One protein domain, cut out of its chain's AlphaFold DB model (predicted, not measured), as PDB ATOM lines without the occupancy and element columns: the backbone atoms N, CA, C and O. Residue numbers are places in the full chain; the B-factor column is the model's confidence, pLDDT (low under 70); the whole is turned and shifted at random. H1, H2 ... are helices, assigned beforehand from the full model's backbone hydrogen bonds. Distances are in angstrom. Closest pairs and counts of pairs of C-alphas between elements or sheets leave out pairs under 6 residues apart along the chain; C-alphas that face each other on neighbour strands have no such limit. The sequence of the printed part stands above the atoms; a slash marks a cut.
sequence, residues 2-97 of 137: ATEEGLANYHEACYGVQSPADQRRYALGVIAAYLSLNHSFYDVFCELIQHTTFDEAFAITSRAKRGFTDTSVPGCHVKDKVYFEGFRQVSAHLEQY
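This is residues 2 to 97 of the 137 residues of an uncharacterized protein of Roseofilum reptotaenium AO1-A (UniProt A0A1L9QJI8). This is an elongated model of crossed helices: at one end the longest helix, H5, crosses H1 closely, and at the other end H2, H3 and H4 pack together as a cluster. H2 lies in the middle between the two ends, with its residues 26 to 33 packed on residues 80 to 84 of H5, and the stretch of residues 65 to 78 loops round the far end of the cluster back to H5. The printed part has 96 residues with five named helices, H1 to H5 in chain order, and no named strand; its class is all helix. By its radius of gyration of the C-alphas, 14.4 A, it is compact, and the C-alphas span 45 by 23 by 17 A.

H5, residues 79 to 96, touches H1, residues 2 to 14, and their closest C-alphas, those of Gly 6 and Phe 87, are 3.7 A apart. These two run the same way at a steep tilt of 67 degrees, only just short of about perpendicular. With residues 80 to 84 alone H5 also touches residues 26 to 33 of H2, residues 20 to 36; the closest C-alphas, of Val 30 and Lys 81, are 5.4 A apart, at a steep tilt of 56 degrees, opposite ways. H2 is the hub, touching three other helices. It forms a helical hairpin with H3, residues 41 to 48, at a tilt of 37 degrees, only just steep; their closest C-alphas, Leu 35 and Val 44, are 6.1 A apart. H2 touches H4, residues 54 to 64, the same way at a steep tilt of 53 degrees, closest at the C-alphas of Ala 33 and Ala 64, 5.4 A. H3 and H4 touch, closest at the C-alphas of Leu 48 and Ala 57, 5.2 A. H1 and H2 are apart, and so are H1 and H4. In the backbones of H1, H2, H3, H4 and H5 every O i to N i+4 pair is within hydrogen-bond range.

H5 measures 26.0 A from C-alpha 79 at (153.848, 172.400, 193.242) to C-alpha 96 at (169.804, 189.288, 181.566). H2 measures 24.1 A, H1 18.1 A, H4 15.4 A and H3 10.6 A. H1 begins at C-alpha 2, (159.442, 179.932, 193.418).

The C-alphas farthest apart, those of Asp 70 and Tyr 97, are 45.8 A apart. The printed part has no cut. The link from H4 to H5 is long, with 14 residues; the other three links are tight. The mean pLDDT of the printed part is 92.1, and no printed residue is under 70.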
ATOM      1  N   ALA A   2     159.233 180.118 194.866       90.50
ATOM      2  CA  ALA A   2     159.442 179.932 193.418       90.50
ATOM      3  C   ALA A   2     160.898 180.194 192.989       90.50
ATOM      4  O   ALA A   2     161.479 179.371 192.293       90.50
ATOM      5  N   THR A   3     161.509 181.277 193.483       93.75
ATOM      6  CA  THR A   3     162.927 181.585 193.242       93.75
ATOM      7  C   THR A   3     163.863 180.502 193.779       93.75
ATOM      8  O   THR A   3     164.727 180.054 193.042       93.75
ATOM      9  N   GLU A   4     163.669 180.022 195.011       92.25
ATOM     10  CA  GLU A   4     164.513 178.967 195.608       92.25
ATOM     11  C   GLU A   4     164.454 177.651 194.816       92.25
ATOM     12  O   GLU A   4     165.486 177.082 194.468       92.25
ATOM     13  N   GLU A   5     163.245 177.177 194.507       90.88
ATOM     14  CA  GLU A   5     163.045 175.944 193.731       90.88
ATOM     15  C   GLU A   5     163.548 176.129 192.284       90.88
ATOM     16  O   GLU A   5     164.092 175.209 191.676       90.88
ATOM     17  N   GLY A   6     163.417 177.344 191.740       92.69
ATOM     18  CA  GLY A   6     163.963 177.719 190.441       92.69
ATOM     19  C   GLY A   6     165.487 177.718 190.399       92.69
ATOM     20  O   GLY A   6     166.062 177.223 189.433       92.69
ATOM     21  N   LEU A   7     166.132 178.211 191.455       93.56
ATOM     22  CA  LEU A   7     167.585 178.255 191.594       93.56
ATOM     23  C   LEU A   7     168.175 176.846 191.742       93.56
ATOM     24  O   LEU A   7     169.210 176.550 191.153       93.56
ATOM     25  N   ALA A   8     167.478 175.946 192.442       91.00
ATOM     26  CA  ALA A   8     167.852 174.534 192.493       91.00
ATOM     27  C   ALA A   8     167.872 173.902 191.088       91.00
ATOM     28  O   ALA A   8     168.886 173.337 190.683       91.00
ATOM     29  N   ASN A   9     166.796 174.076 190.314       89.75
ATOM     30  CA  ASN A   9     166.720 173.584 188.934       89.75
ATOM     31  C   ASN A   9     167.743 174.265 188.005       89.75
ATOM     32  O   ASN A   9     168.265 173.624 187.095       89.75
ATOM     33  N   TYR A  10     168.040 175.550 188.231       92.00
ATOM     34  CA  TYR A  10     169.070 176.287 187.495       92.00
ATOM     35  C   TYR A  10     170.451 175.664 187.705       92.00
ATOM     36  O   TYR A  10     171.134 175.356 186.731       92.00
ATOM     37  N   HIS A  11     170.827 175.371 188.953       91.38
ATOM     38  CA  HIS A  11     172.081 174.675 189.243       91.38
ATOM     39  C   HIS A  11     172.138 173.303 188.575       91.38
ATOM     40  O   HIS A  11     173.137 172.976 187.937       91.38
ATOM     41  N   GLU A  12     171.072 172.507 188.678       89.50
ATOM     42  CA  GLU A  12     171.036 171.195 188.031       89.50
ATOM     43  C   GLU A  12     171.282 171.291 186.514       89.50
ATOM     44  O   GLU A  12     172.021 170.479 185.947       89.50
ATOM     45  N   ALA A  13     170.693 172.299 185.862       88.38
ATOM     46  CA  ALA A  13     170.889 172.558 184.441       88.38
ATOM     47  C   ALA A  13     172.337 172.973 184.126       88.38
ATOM     48  O   ALA A  13     172.948 172.401 183.224       88.38
ATOM     49  N   CYS A  14     172.918 173.907 184.885       89.31
ATOM     50  CA  CYS A  14     174.291 174.367 184.664       89.31
ATOM     51  C   CYS A  14     175.342 173.269 184.882       89.31
ATOM     52  O   CYS A  14     176.344 173.224 184.171       89.31
ATOM     53  N   TYR A  15     175.112 172.362 185.833       88.31
ATOM     54  CA  TYR A  15     176.000 171.225 186.092       88.31
ATOM     55  C   TYR A  15     175.746 170.024 185.172       88.31
ATOM     56  O   TYR A  15     176.418 169.002 185.306       88.31
ATOM     57  N   GLY A  16     174.788 170.121 184.243       85.06
ATOM     58  CA  GLY A  16     174.467 169.041 183.310       85.06
ATOM     59  C   GLY A  16     173.974 167.766 183.998       85.06
ATOM     60  O   GLY A  16     174.091 166.682 183.430       85.06
ATOM     61  N   VAL A  17     173.442 167.876 185.220       85.50
ATOM     62  CA  VAL A  17     172.922 166.726 185.977       85.50
ATOM     63  C   VAL A  17     171.458 166.428 185.650       85.50
ATOM     64  O   VAL A  17     170.930 165.417 186.103       85.50
ATOM     65  N   GLN A  18     170.812 167.262 184.827       82.50
ATOM     66  CA  GLN A  18     169.494 166.973 184.264       82.50
ATOM     67  C   GLN A  18     169.625 166.127 183.003       82.50
ATOM     68  O   GLN A  18     170.115 166.584 181.967       82.50
ATOM     69  N   SER A  19     169.128 164.897 183.061       84.00
ATOM     70  CA  SER A  19     168.977 164.083 181.864       84.00
ATOM     71  C   SER A  19     167.756 164.539 181.043       84.00
ATOM     72  O   SER A  19     166.801 165.108 181.587       84.00
ATOM     73  N   PRO A  20     167.695 164.220 179.736       83.94
ATOM     74  CA  PRO A  20     166.477 164.414 178.945       83.94
ATOM     75  C   PRO A  20     165.242 163.711 179.538       83.94
ATOM     76  O   PRO A  20     164.109 164.143 179.323       83.94
ATOM     77  N   ALA A  21     165.443 162.626 180.297       85.50
ATOM     78  CA  ALA A  21     164.363 161.944 181.001       85.50
ATOM     79  C   ALA A  21     163.814 162.792 182.160       85.50
ATOM     80  O   ALA A  21     162.596 162.874 182.317       85.50
ATOM     81  N   ASP A  22     164.678 163.487 182.904       83.75
ATOM     82  CA  ASP A  22     164.266 164.385 183.990       83.75
ATOM     83  C   ASP A  22     163.459 165.568 183.451       83.75
ATOM     84  O   ASP A  22     162.391 165.892 183.973       83.75
ATOM     85  N   GLN A  23     163.903 166.150 182.333       82.62
ATOM     86  CA  GLN A  23     163.175 167.227 181.659       82.62
ATOM     87  C   GLN A  23     161.782 166.781 181.201       82.62
ATOM     88  O   GLN A  23     160.796 167.486 181.435       82.62
ATOM     89  N   ARG A  24     161.673 165.586 180.602       89.06
ATOM     90  CA  ARG A  24     160.375 165.000 180.232       89.06
ATOM     91  C   ARG A  24     159.484 164.828 181.460       89.06
ATOM     92  O   ARG A  24     158.306 165.177 181.410       89.06
ATOM     93  N   ARG A  25     160.038 164.335 182.568       89.44
ATOM     94  CA  ARG A  25     159.301 164.139 183.820       89.44
ATOM     95  C   ARG A  25     158.765 165.451 184.388       89.44
ATOM     96  O   ARG A  25     157.607 165.501 184.800       89.44
ATOM     97  N   TYR A  26     159.564 166.518 184.380       85.94
ATOM     98  CA  TYR A  26     159.117 167.845 184.810       85.94
ATOM     99  C   TYR A  26     158.002 168.393 183.914       85.94
ATOM    100  O   TYR A  26     156.991 168.876 184.428       85.94
ATOM    101  N   ALA A  27     158.129 168.252 182.592       89.50
ATOM    102  CA  ALA A  27     157.087 168.661 181.652       89.50
ATOM    103  C   ALA A  27     155.768 167.905 181.893       89.50
ATOM    104  O   ALA A  27     154.704 168.522 181.985       89.50
ATOM    105  N   LEU A  28     155.834 166.583 182.081       93.88
ATOM    106  CA  LEU A  28     154.668 165.762 182.414       93.88
ATOM    107  C   LEU A  28     154.050 166.148 183.764       93.88
ATOM    108  O   LEU A  28     152.830 166.124 183.894       93.88
ATOM    109  N   GLY A  29     154.855 166.564 184.746       93.12
ATOM    110  CA  GLY A  29     154.363 167.107 186.015       93.12
ATOM    111  C   GLY A  29     153.522 168.375 185.839       93.12
ATOM    112  O   GLY A  29     152.448 168.492 186.430       93.12
ATOM    113  N   VAL A  30     153.957 169.302 184.978       91.88
ATOM    114  CA  VAL A  30     153.191 170.522 184.656       91.88
ATOM    115  C   VAL A  30     151.890 170.180 183.928       91.88
ATOM    116  O   VAL A  30     150.836 170.720 184.275       91.88
ATOM    117  N   ILE A  31     151.940 169.256 182.964       94.25
ATOM    118  CA  ILE A  31     150.752 168.775 182.241       94.25
ATOM    119  C   ILE A  31     149.762 168.130 183.215       94.25
ATOM    120  O   ILE A  31     148.589 168.499 183.231       94.25
ATOM    121  N   ALA A  32     150.232 167.235 184.087       95.50
ATOM    122  CA  ALA A  32     149.399 166.600 185.101       95.50
ATOM    123  C   ALA A  32     148.758 167.631 186.027       95.50
ATOM    124  O   ALA A  32     147.571 167.516 186.339       95.50
ATOM    125  N   ALA A  33     149.513 168.654 186.437       93.00
ATOM    126  CA  ALA A  33     148.994 169.711 187.286       93.00
ATOM    127  C   ALA A  33     147.867 170.496 186.600       93.00
ATOM    128  O   ALA A  33     146.821 170.723 187.206       93.00
ATOM    129  N   TYR A  34     148.052 170.851 185.327       92.94
ATOM    130  CA  TYR A  34     147.041 171.532 184.523       92.94
ATOM    131  C   TYR A  34     145.779 170.681 184.331       92.94
ATOM    132  O   TYR A  34     144.675 171.138 184.629       92.94
ATOM    133  N   LEU A  35     145.928 169.429 183.890       95.56
ATOM    134  CA  LEU A  35     144.795 168.529 183.652       95.56
ATOM    135  C   LEU A  35     144.005 168.273 184.937       95.56
ATOM    136  O   LEU A  35     142.773 168.322 184.928       95.56
ATOM    137  N   SER A  36     144.711 168.098 186.058       95.12
ATOM    138  CA  SER A  36     144.122 167.860 187.378       95.12
ATOM    139  C   SER A  36     143.163 168.965 187.829       95.12
ATOM    140  O   SER A  36     142.301 168.691 188.661       95.12
ATOM    141  N   LEU A  37     143.260 170.189 187.294       92.56
ATOM    142  CA  LEU A  37     142.341 171.287 187.622       92.56
ATOM    143  C   LEU A  37     140.902 171.032 187.165       92.56
ATOM    144  O   LEU A  37     139.991 171.609 187.747       92.56
ATOM    145  N   ASN A  38     140.700 170.179 186.156       94.88
ATOM    146  CA  ASN A  38     139.382 169.927 185.564       94.88
ATOM    147  C   ASN A  38     139.040 168.436 185.414       94.88
ATOM    148  O   ASN A  38     137.926 168.119 185.013       94.88
ATOM    149  N   HIS A  39     139.967 167.532 185.737       96.69
ATOM    150  CA  HIS A  39     139.820 166.101 185.469       96.69
ATOM    151  C   HIS A  39     140.031 165.230 186.715       96.69
ATOM    152  O   HIS A  39     140.661 165.638 187.708       96.69
ATOM    153  N   SER A  40     139.512 164.002 186.641       96.81
ATOM    154  CA  SER A  40     139.739 162.971 187.652       96.81
ATOM    155  C   SER A  40     141.179 162.456 187.607       96.81
ATOM    156  O   SER A  40     141.917 162.676 186.648       96.81
ATOM    157  N   PHE A  41     141.592 161.722 188.640       97.31
ATOM    158  CA  PHE A  41     142.867 161.004 188.624       97.31
ATOM    159  C   PHE A  41     142.977 160.070 187.414       97.31
ATOM    160  O   PHE A  41     144.027 160.015 186.782       97.31
ATOM    161  N   TYR A  42     141.908 159.329 187.109       97.38
ATOM    162  CA  TYR A  42     141.915 158.342 186.032       97.38
ATOM    163  C   TYR A  42     142.174 159.002 184.677       97.38
ATOM    164  O   TYR A  42     143.057 158.562 183.950       97.38
ATOM    165  N   ASP A  43     141.482 160.105 184.393       97.94
ATOM    166  CA  ASP A  43     141.645 160.850 183.143       97.94
ATOM    167  C   ASP A  43     143.079 161.382 182.988       97.94
ATOM    168  O   ASP A  43     143.697 161.219 181.938       97.94
ATOM    169  N   VAL A  44     143.641 161.968 184.056       97.75
ATOM    170  CA  VAL A  44     145.027 162.467 184.059       97.75
ATOM    171  C   VAL A  44     146.011 161.321 183.815       97.75
ATOM    172  O   VAL A  44     146.922 161.451 183.002       97.75
ATOM    173  N   PHE A  45     145.819 160.181 184.480       98.19
ATOM    174  CA  PHE A  45     146.669 159.007 184.306       98.19
ATOM    175  C   PHE A  45     146.610 158.449 182.877       98.19
ATOM    176  O   PHE A  45     147.652 158.150 182.291       98.19
ATOM    177  N   CYS A  46     145.406 158.333 182.310       98.25
ATOM    178  CA  CYS A  46     145.188 157.873 180.940       98.25
ATOM    179  C   CYS A  46     145.845 158.786 179.903       98.25
ATOM    180  O   CYS A  46     146.314 158.301 178.874       98.25
ATOM    181  N   GLU A  47     145.924 160.086 180.173       98.06
ATOM    182  CA  GLU A  47     146.681 160.999 179.323       98.06
ATOM    183  C   GLU A  47     148.192 160.771 179.468       98.06
ATOM    184  O   GLU A  47     148.904 160.562 178.489       98.06
ATOM    185  N   LEU A  48     148.697 160.723 180.702       97.81
ATOM    186  CA  LEU A  48     150.133 160.632 180.967       97.81
ATOM    187  C   LEU A  48     150.782 159.327 180.482       97.81
ATOM    188  O   LEU A  48     151.925 159.354 180.020       97.81
ATOM    189  N   ILE A  49     150.082 158.192 180.571       98.12
ATOM    190  CA  ILE A  49     150.624 156.885 180.157       98.12
ATOM    191  C   ILE A  49     150.896 156.799 178.646       98.12
ATOM    192  O   ILE A  49     151.641 155.935 178.197       98.12
ATOM    193  N   GLN A  50     150.358 157.722 177.844       97.06
ATOM    194  CA  GLN A  50     150.677 157.814 176.416       97.06
ATOM    195  C   GLN A  50     152.099 158.344 176.162       97.06
ATOM    196  O   GLN A  50     152.640 158.181 175.069       97.06
ATOM    197  N   HIS A  51     152.720 158.965 177.167       96.00
ATOM    198  CA  HIS A  51     154.009 159.648 177.049       96.00
ATOM    199  C   HIS A  51     155.102 159.060 177.943       96.00
ATOM    200  O   HIS A  51     156.260 159.481 177.857       96.00
ATOM    201  N   THR A  52     154.756 158.111 178.814       96.50
ATOM    202  CA  THR A  52     155.715 157.449 179.695       96.50
ATOM    203  C   THR A  52     155.229 156.071 180.174       96.50
ATOM    204  O   THR A  52     154.176 155.589 179.772       96.50
ATOM    205  N   THR A  53     156.021 155.394 181.004       97.06
ATOM    206  CA  THR A  53     155.693 154.098 181.593       97.06
ATOM    207  C   THR A  53     154.516 154.201 182.559       97.06
ATOM    208  O   THR A  53     154.236 155.257 183.125       97.06
ATOM    209  N   PHE A  54     153.854 153.068 182.794       97.88
ATOM    210  CA  PHE A  54     152.776 152.957 183.774       97.88
ATOM    211  C   PHE A  54     153.186 153.519 185.145       97.88
ATOM    212  O   PHE A  54     152.486 154.365 185.700       97.88
ATOM    213  N   ASP A  55     154.342 153.091 185.660       97.88
ATOM    214  CA  ASP A  55     154.818 153.481 186.989       97.88
ATOM    215  C   ASP A  55     155.120 154.981 187.073       97.88
ATOM    216  O   ASP A  55     154.765 155.633 188.057       97.88
ATOM    217  N   GLU A  56     155.730 155.557 186.032       96.62
ATOM    218  CA  GLU A  56     156.028 156.989 186.001       96.62
ATOM    219  C   GLU A  56     154.742 157.820 185.870       96.62
ATOM    220  O   GLU A  56     154.545 158.767 186.635       96.62
ATOM    221  N   ALA A  57     153.824 157.435 184.980       97.75
ATOM    222  CA  ALA A  57     152.534 158.103 184.811       97.75
ATOM    223  C   ALA A  57     151.713 158.073 186.108       97.75
ATOM    224  O   ALA A  57     151.160 159.095 186.529       97.75
ATOM    225  N   PHE A  58     151.676 156.922 186.783       97.38
ATOM    226  CA  PHE A  58     150.986 156.768 188.057       97.38
ATOM    227  C   PHE A  58     151.634 157.615 189.154       97.38
ATOM    228  O   PHE A  58     150.927 158.297 189.901       97.38
ATOM    229  N   ALA A  59     152.967 157.628 189.244       96.62
ATOM    230  CA  ALA A  59     153.695 158.414 190.238       96.62
ATOM    231  C   ALA A  59     153.482 159.926 190.060       96.62
ATOM    232  O   ALA A  59     153.255 160.638 191.045       96.62
ATOM    233  N   ILE A  60     153.516 160.420 188.820       96.00
ATOM    234  CA  ILE A  60     153.275 161.836 188.513       96.00
ATOM    235  C   ILE A  60     151.818 162.206 188.813       96.00
ATOM    236  O   ILE A  60     151.566 163.185 189.517       96.00
ATOM    237  N   THR A  61     150.855 161.393 188.369       96.44
ATOM    238  CA  THR A  61     149.426 161.634 188.634       96.44
ATOM    239  C   THR A  61     149.131 161.635 190.135       96.44
ATOM    240  O   THR A  61     148.463 162.533 190.647       96.44
ATOM    241  N   SER A  62     149.717 160.686 190.872       95.06
ATOM    242  CA  SER A  62     149.614 160.605 192.334       95.06
ATOM    243  C   SER A  62     150.167 161.834 193.030       95.06
ATOM    244  O   SER A  62     149.596 162.277 194.023       95.06
ATOM    245  N   ARG A  63     151.254 162.413 192.517       93.94
ATOM    246  CA  ARG A  63     151.804 163.663 193.041       93.94
ATOM    247  C   ARG A  63     150.861 164.838 192.788       93.94
ATOM    248  O   ARG A  63     150.579 165.583 193.726       93.94
ATOM    249  N   ALA A  64     150.346 164.971 191.566       93.31
ATOM    250  CA  ALA A  64     149.449 166.059 191.180       93.31
ATOM    251  C   ALA A  64     148.103 166.013 191.927       93.31
ATOM    252  O   ALA A  64     147.579 167.057 192.314       93.31
ATOM    253  N   LYS A  65     147.568 164.814 192.186       93.62
ATOM    254  CA  LYS A  65     146.287 164.567 192.874       93.62
ATOM    255  C   LYS A  65     146.461 164.146 194.342       93.62
ATOM    256  O   LYS A  65     145.552 163.565 194.937       93.62
ATOM    257  N   ARG A  66     147.622 164.398 194.954       91.19
ATOM    258  CA  ARG A  66     147.892 163.976 196.338       91.19
ATOM    259  C   ARG A  66     146.985 164.706 197.329       91.19
ATOM    260  O   ARG A  66     146.872 165.927 197.274       91.19
ATOM    261  N   GLY A  67     146.431 163.967 198.291       88.94
ATOM    262  CA  GLY A  67     145.634 164.523 199.395       88.94
ATOM    263  C   GLY A  67     144.128 164.588 199.130       88.94
ATOM    264  O   GLY A  67     143.387 165.018 200.006       88.94
ATOM    265  N   PHE A  68     143.671 164.132 197.962       89.31
ATOM    266  CA  PHE A  68     142.252 164.014 197.639       89.31
ATOM    267  C   PHE A  68     141.725 162.643 198.077       89.31
ATOM    268  O   PHE A  68     142.284 161.614 197.700       89.31
ATOM    269  N   THR A  69     140.662 162.624 198.886       89.44
ATOM    270  CA  THR A  69     139.999 161.379 199.318       89.44
ATOM    271  C   THR A  69     139.117 160.797 198.216       89.44
ATOM    272  O   THR A  69     139.098 159.586 198.022       89.44
ATOM    273  N   ASP A  70     138.419 161.661 197.479       93.94
ATOM    274  CA  ASP A  70     137.710 161.305 196.255       93.94
ATOM    275  C   ASP A  70     138.592 161.681 195.060       93.94
ATOM    276  O   ASP A  70     138.903 162.850 194.848       93.94
ATOM    277  N   THR A  71     139.050 160.695 194.296       93.38
ATOM    278  CA  THR A  71     139.938 160.922 193.150       93.38
ATOM    279  C   THR A  71     139.180 161.256 191.866       93.38
ATOM    280  O   THR A  71     139.815 161.590 190.863       93.38
ATOM    281  N   SER A  72     137.843 161.206 191.887       93.81
ATOM    282  CA  SER A  72     136.996 161.586 190.755       93.81
ATOM    283  C   SER A  72     136.856 163.104 190.610       93.81
ATOM    284  O   SER A  72     136.657 163.599 189.502       93.81
ATOM    285  N   VAL A  73     137.005 163.858 191.707       93.06
ATOM    286  CA  VAL A  73     136.799 165.311 191.690       93.06
ATOM    287  C   VAL A  73     138.006 166.063 191.120       93.06
ATOM    288  O   VAL A  73     139.153 165.638 191.314       93.06
ATOM    289  N   PRO A  74     137.792 167.217 190.464       92.00
ATOM    290  CA  PRO A  74     138.872 168.112 190.069       92.00
ATOM    291  C   PRO A  74     139.645 168.670 191.269       92.00
ATOM    292  O   PRO A  74     139.134 168.781 192.382       92.00
ATOM    293  N   GLY A  75     140.896 169.047 191.028       88.94
ATOM    294  CA  GLY A  75     141.782 169.666 192.006       88.94
ATOM    295  C   GLY A  75     143.215 169.161 191.882       88.94
ATOM    296  O   GLY A  75     143.446 168.017 191.488       88.94
ATOM    297  N   CYS A  76     144.171 170.033 192.202       89.06
ATOM    298  CA  CYS A  76     145.593 169.789 192.001       89.06
ATOM    299  C   CYS A  76     146.447 170.354 193.140       89.06
ATOM    300  O   CYS A  76     146.213 171.459 193.628       89.06
ATOM    301  N   HIS A  77     147.513 169.634 193.479       82.81
ATOM    302  CA  HIS A  77     148.662 170.167 194.190       82.81
ATOM    303  C   HIS A  77     149.646 170.818 193.196       82.81
ATOM    304  O   HIS A  77     150.515 170.157 192.630       82.81
ATOM    305  N   VAL A  78     149.548 172.137 193.002       81.75
ATOM    306  CA  VAL A  78     150.244 172.903 191.939       81.75
ATOM    307  C   VAL A  78     151.763 173.080 192.127       81.75
ATOM    308  O   VAL A  78     152.365 173.980 191.545       81.75
ATOM    309  N   LYS A  79     152.417 172.242 192.937       82.38
ATOM    310  CA  LYS A  79     153.848 172.400 193.242       82.38
ATOM    311  C   LYS A  79     154.727 172.208 192.005       82.38
ATOM    312  O   LYS A  79     155.661 172.978 191.824       82.38
ATOM    313  N   ASP A  80     154.404 171.256 191.130       82.75
ATOM    314  CA  ASP A  80     155.182 171.022 189.903       82.75
ATOM    315  C   ASP A  80     155.143 172.239 188.945       82.75
ATOM    316  O   ASP A  80     156.131 172.514 188.267       82.75
ATOM    317  N   LYS A  81     154.075 173.060 188.978       83.88
ATOM    318  CA  LYS A  81     154.042 174.369 188.291       83.88
ATOM    319  C   LYS A  81     155.104 175.318 188.850       83.88
ATOM    320  O   LYS A  81     155.797 175.967 188.075       83.88
ATOM    321  N   VAL A  82     155.234 175.396 190.177       86.12
ATOM    322  CA  VAL A  82     156.168 176.311 190.859       86.12
ATOM    323  C   VAL A  82     157.621 175.996 190.499       86.12
ATOM    324  O   VAL A  82     158.388 176.924 190.265       86.12
ATOM    325  N   TYR A  83     157.988 174.714 190.397       84.81
ATOM    326  CA  TYR A  83     159.329 174.295 189.966       84.81
ATOM    327  C   TYR A  83     159.663 174.770 188.551       84.81
ATOM    328  O   TYR A  83     160.733 175.335 188.318       84.81
ATOM    329  N   PHE A  84     158.746 174.544 187.609       84.62
ATOM    330  CA  PHE A  84     158.953 174.908 186.211       84.62
ATOM    331  C   PHE A  84     158.951 176.427 186.008       84.62
ATOM    332  O   PHE A  84     159.839 176.975 185.359       84.62
ATOM    333  N   GLU A  85     157.970 177.116 186.590       88.69
ATOM    334  CA  GLU A  85     157.862 178.572 186.532       88.69
ATOM    335  C   GLU A  85     159.070 179.248 187.187       88.69
ATOM    336  O   GLU A  85     159.678 180.124 186.576       88.69
ATOM    337  N   GLY A  86     159.470 178.787 188.376       92.56
ATOM    338  CA  GLY A  86     160.650 179.279 189.081       92.56
ATOM    339  C   GLY A  86     161.926 179.110 188.265       92.56
ATOM    340  O   GLY A  86     162.685 180.065 188.121       92.56
ATOM    341  N   PHE A  87     162.142 177.929 187.675       91.81
ATOM    342  CA  PHE A  87     163.307 177.675 186.822       91.81
ATOM    343  C   PHE A  87     163.358 178.648 185.642       91.81
ATOM    344  O   PHE A  87     164.399 179.247 185.380       91.81
ATOM    345  N   ARG A  88     162.223 178.862 184.961       91.38
ATOM    346  CA  ARG A  88     162.144 179.795 183.830       91.38
ATOM    347  C   ARG A  88     162.408 181.239 184.239       91.38
ATOM    348  O   ARG A  88     163.125 181.930 183.524       91.38
ATOM    349  N   GLN A  89     161.830 181.684 185.353       95.50
ATOM    350  CA  GLN A  89     162.009 183.045 185.862       95.50
ATOM    351  C   GLN A  89     163.462 183.304 186.266       95.50
ATOM    352  O   GLN A  89     164.035 184.301 185.840       95.50
ATOM    353  N   VAL A  90     164.072 182.390 187.029       96.06
ATOM    354  CA  VAL A  90     165.477 182.507 187.455       96.06
ATOM    355  C   VAL A  90     166.420 182.464 186.256       96.06
ATOM    356  O   VAL A  90     167.284 183.326 186.147       96.06
ATOM    357  N   SER A  91     166.223 181.519 185.331       94.81
ATOM    358  CA  SER A  91     167.064 181.405 184.132       94.81
ATOM    359  C   SER A  91     167.012 182.671 183.281       94.81
ATOM    360  O   SER A  91     168.051 183.205 182.922       94.81
ATOM    361  N   ALA A  92     165.807 183.183 183.004       96.31
ATOM    362  CA  ALA A  92     165.641 184.404 182.218       96.31
ATOM    363  C   ALA A  92     166.235 185.633 182.925       96.31
ATOM    364  O   ALA A  92     166.827 186.492 182.277       96.31
ATOM    365  N   HIS A  93     166.099 185.715 184.255       96.94
ATOM    366  CA  HIS A  93     166.692 186.800 185.033       96.94
ATOM    367  C   HIS A  93     168.216 186.770 184.964       96.94
ATOM    368  O   HIS A  93     168.823 187.790 184.665       96.94
ATOM    369  N   LEU A  94     168.836 185.614 185.215       95.44
ATOM    370  CA  LEU A  94     170.295 185.472 185.230       95.44
ATOM    371  C   LEU A  94     170.923 185.550 183.834       95.44
ATOM    372  O   LEU A  94     172.070 185.961 183.712       95.44
ATOM    373  N   GLU A  95     170.171 185.235 182.778       95.19
ATOM    374  CA  GLU A  95     170.581 185.515 181.396       95.19
ATOM    375  C   GLU A  95     170.699 187.028 181.137       95.19
ATOM    376  O   GLU A  95     171.604 187.473 180.433       95.19
ATOM    377  N   GLN A  96     169.810 187.833 181.727       96.50
ATOM    378  CA  GLN A  96     169.804 189.288 181.566       96.50
ATOM    379  C   GLN A  96     170.716 190.016 182.571       96.50
ATOM    380  O   GLN A  96     171.293 191.053 182.238       96.50
ATOM    381  N   TYR A  97     170.836 189.490 183.790       95.50
ATOM    382  CA  TYR A  97     171.534 190.093 184.927       95.50
ATOM    383  C   TYR A  97     172.389 189.042 185.663       95.50
ATOM    384  O   TYR A  97     172.060 188.660 186.789       95.50
TER     385      TYR A  97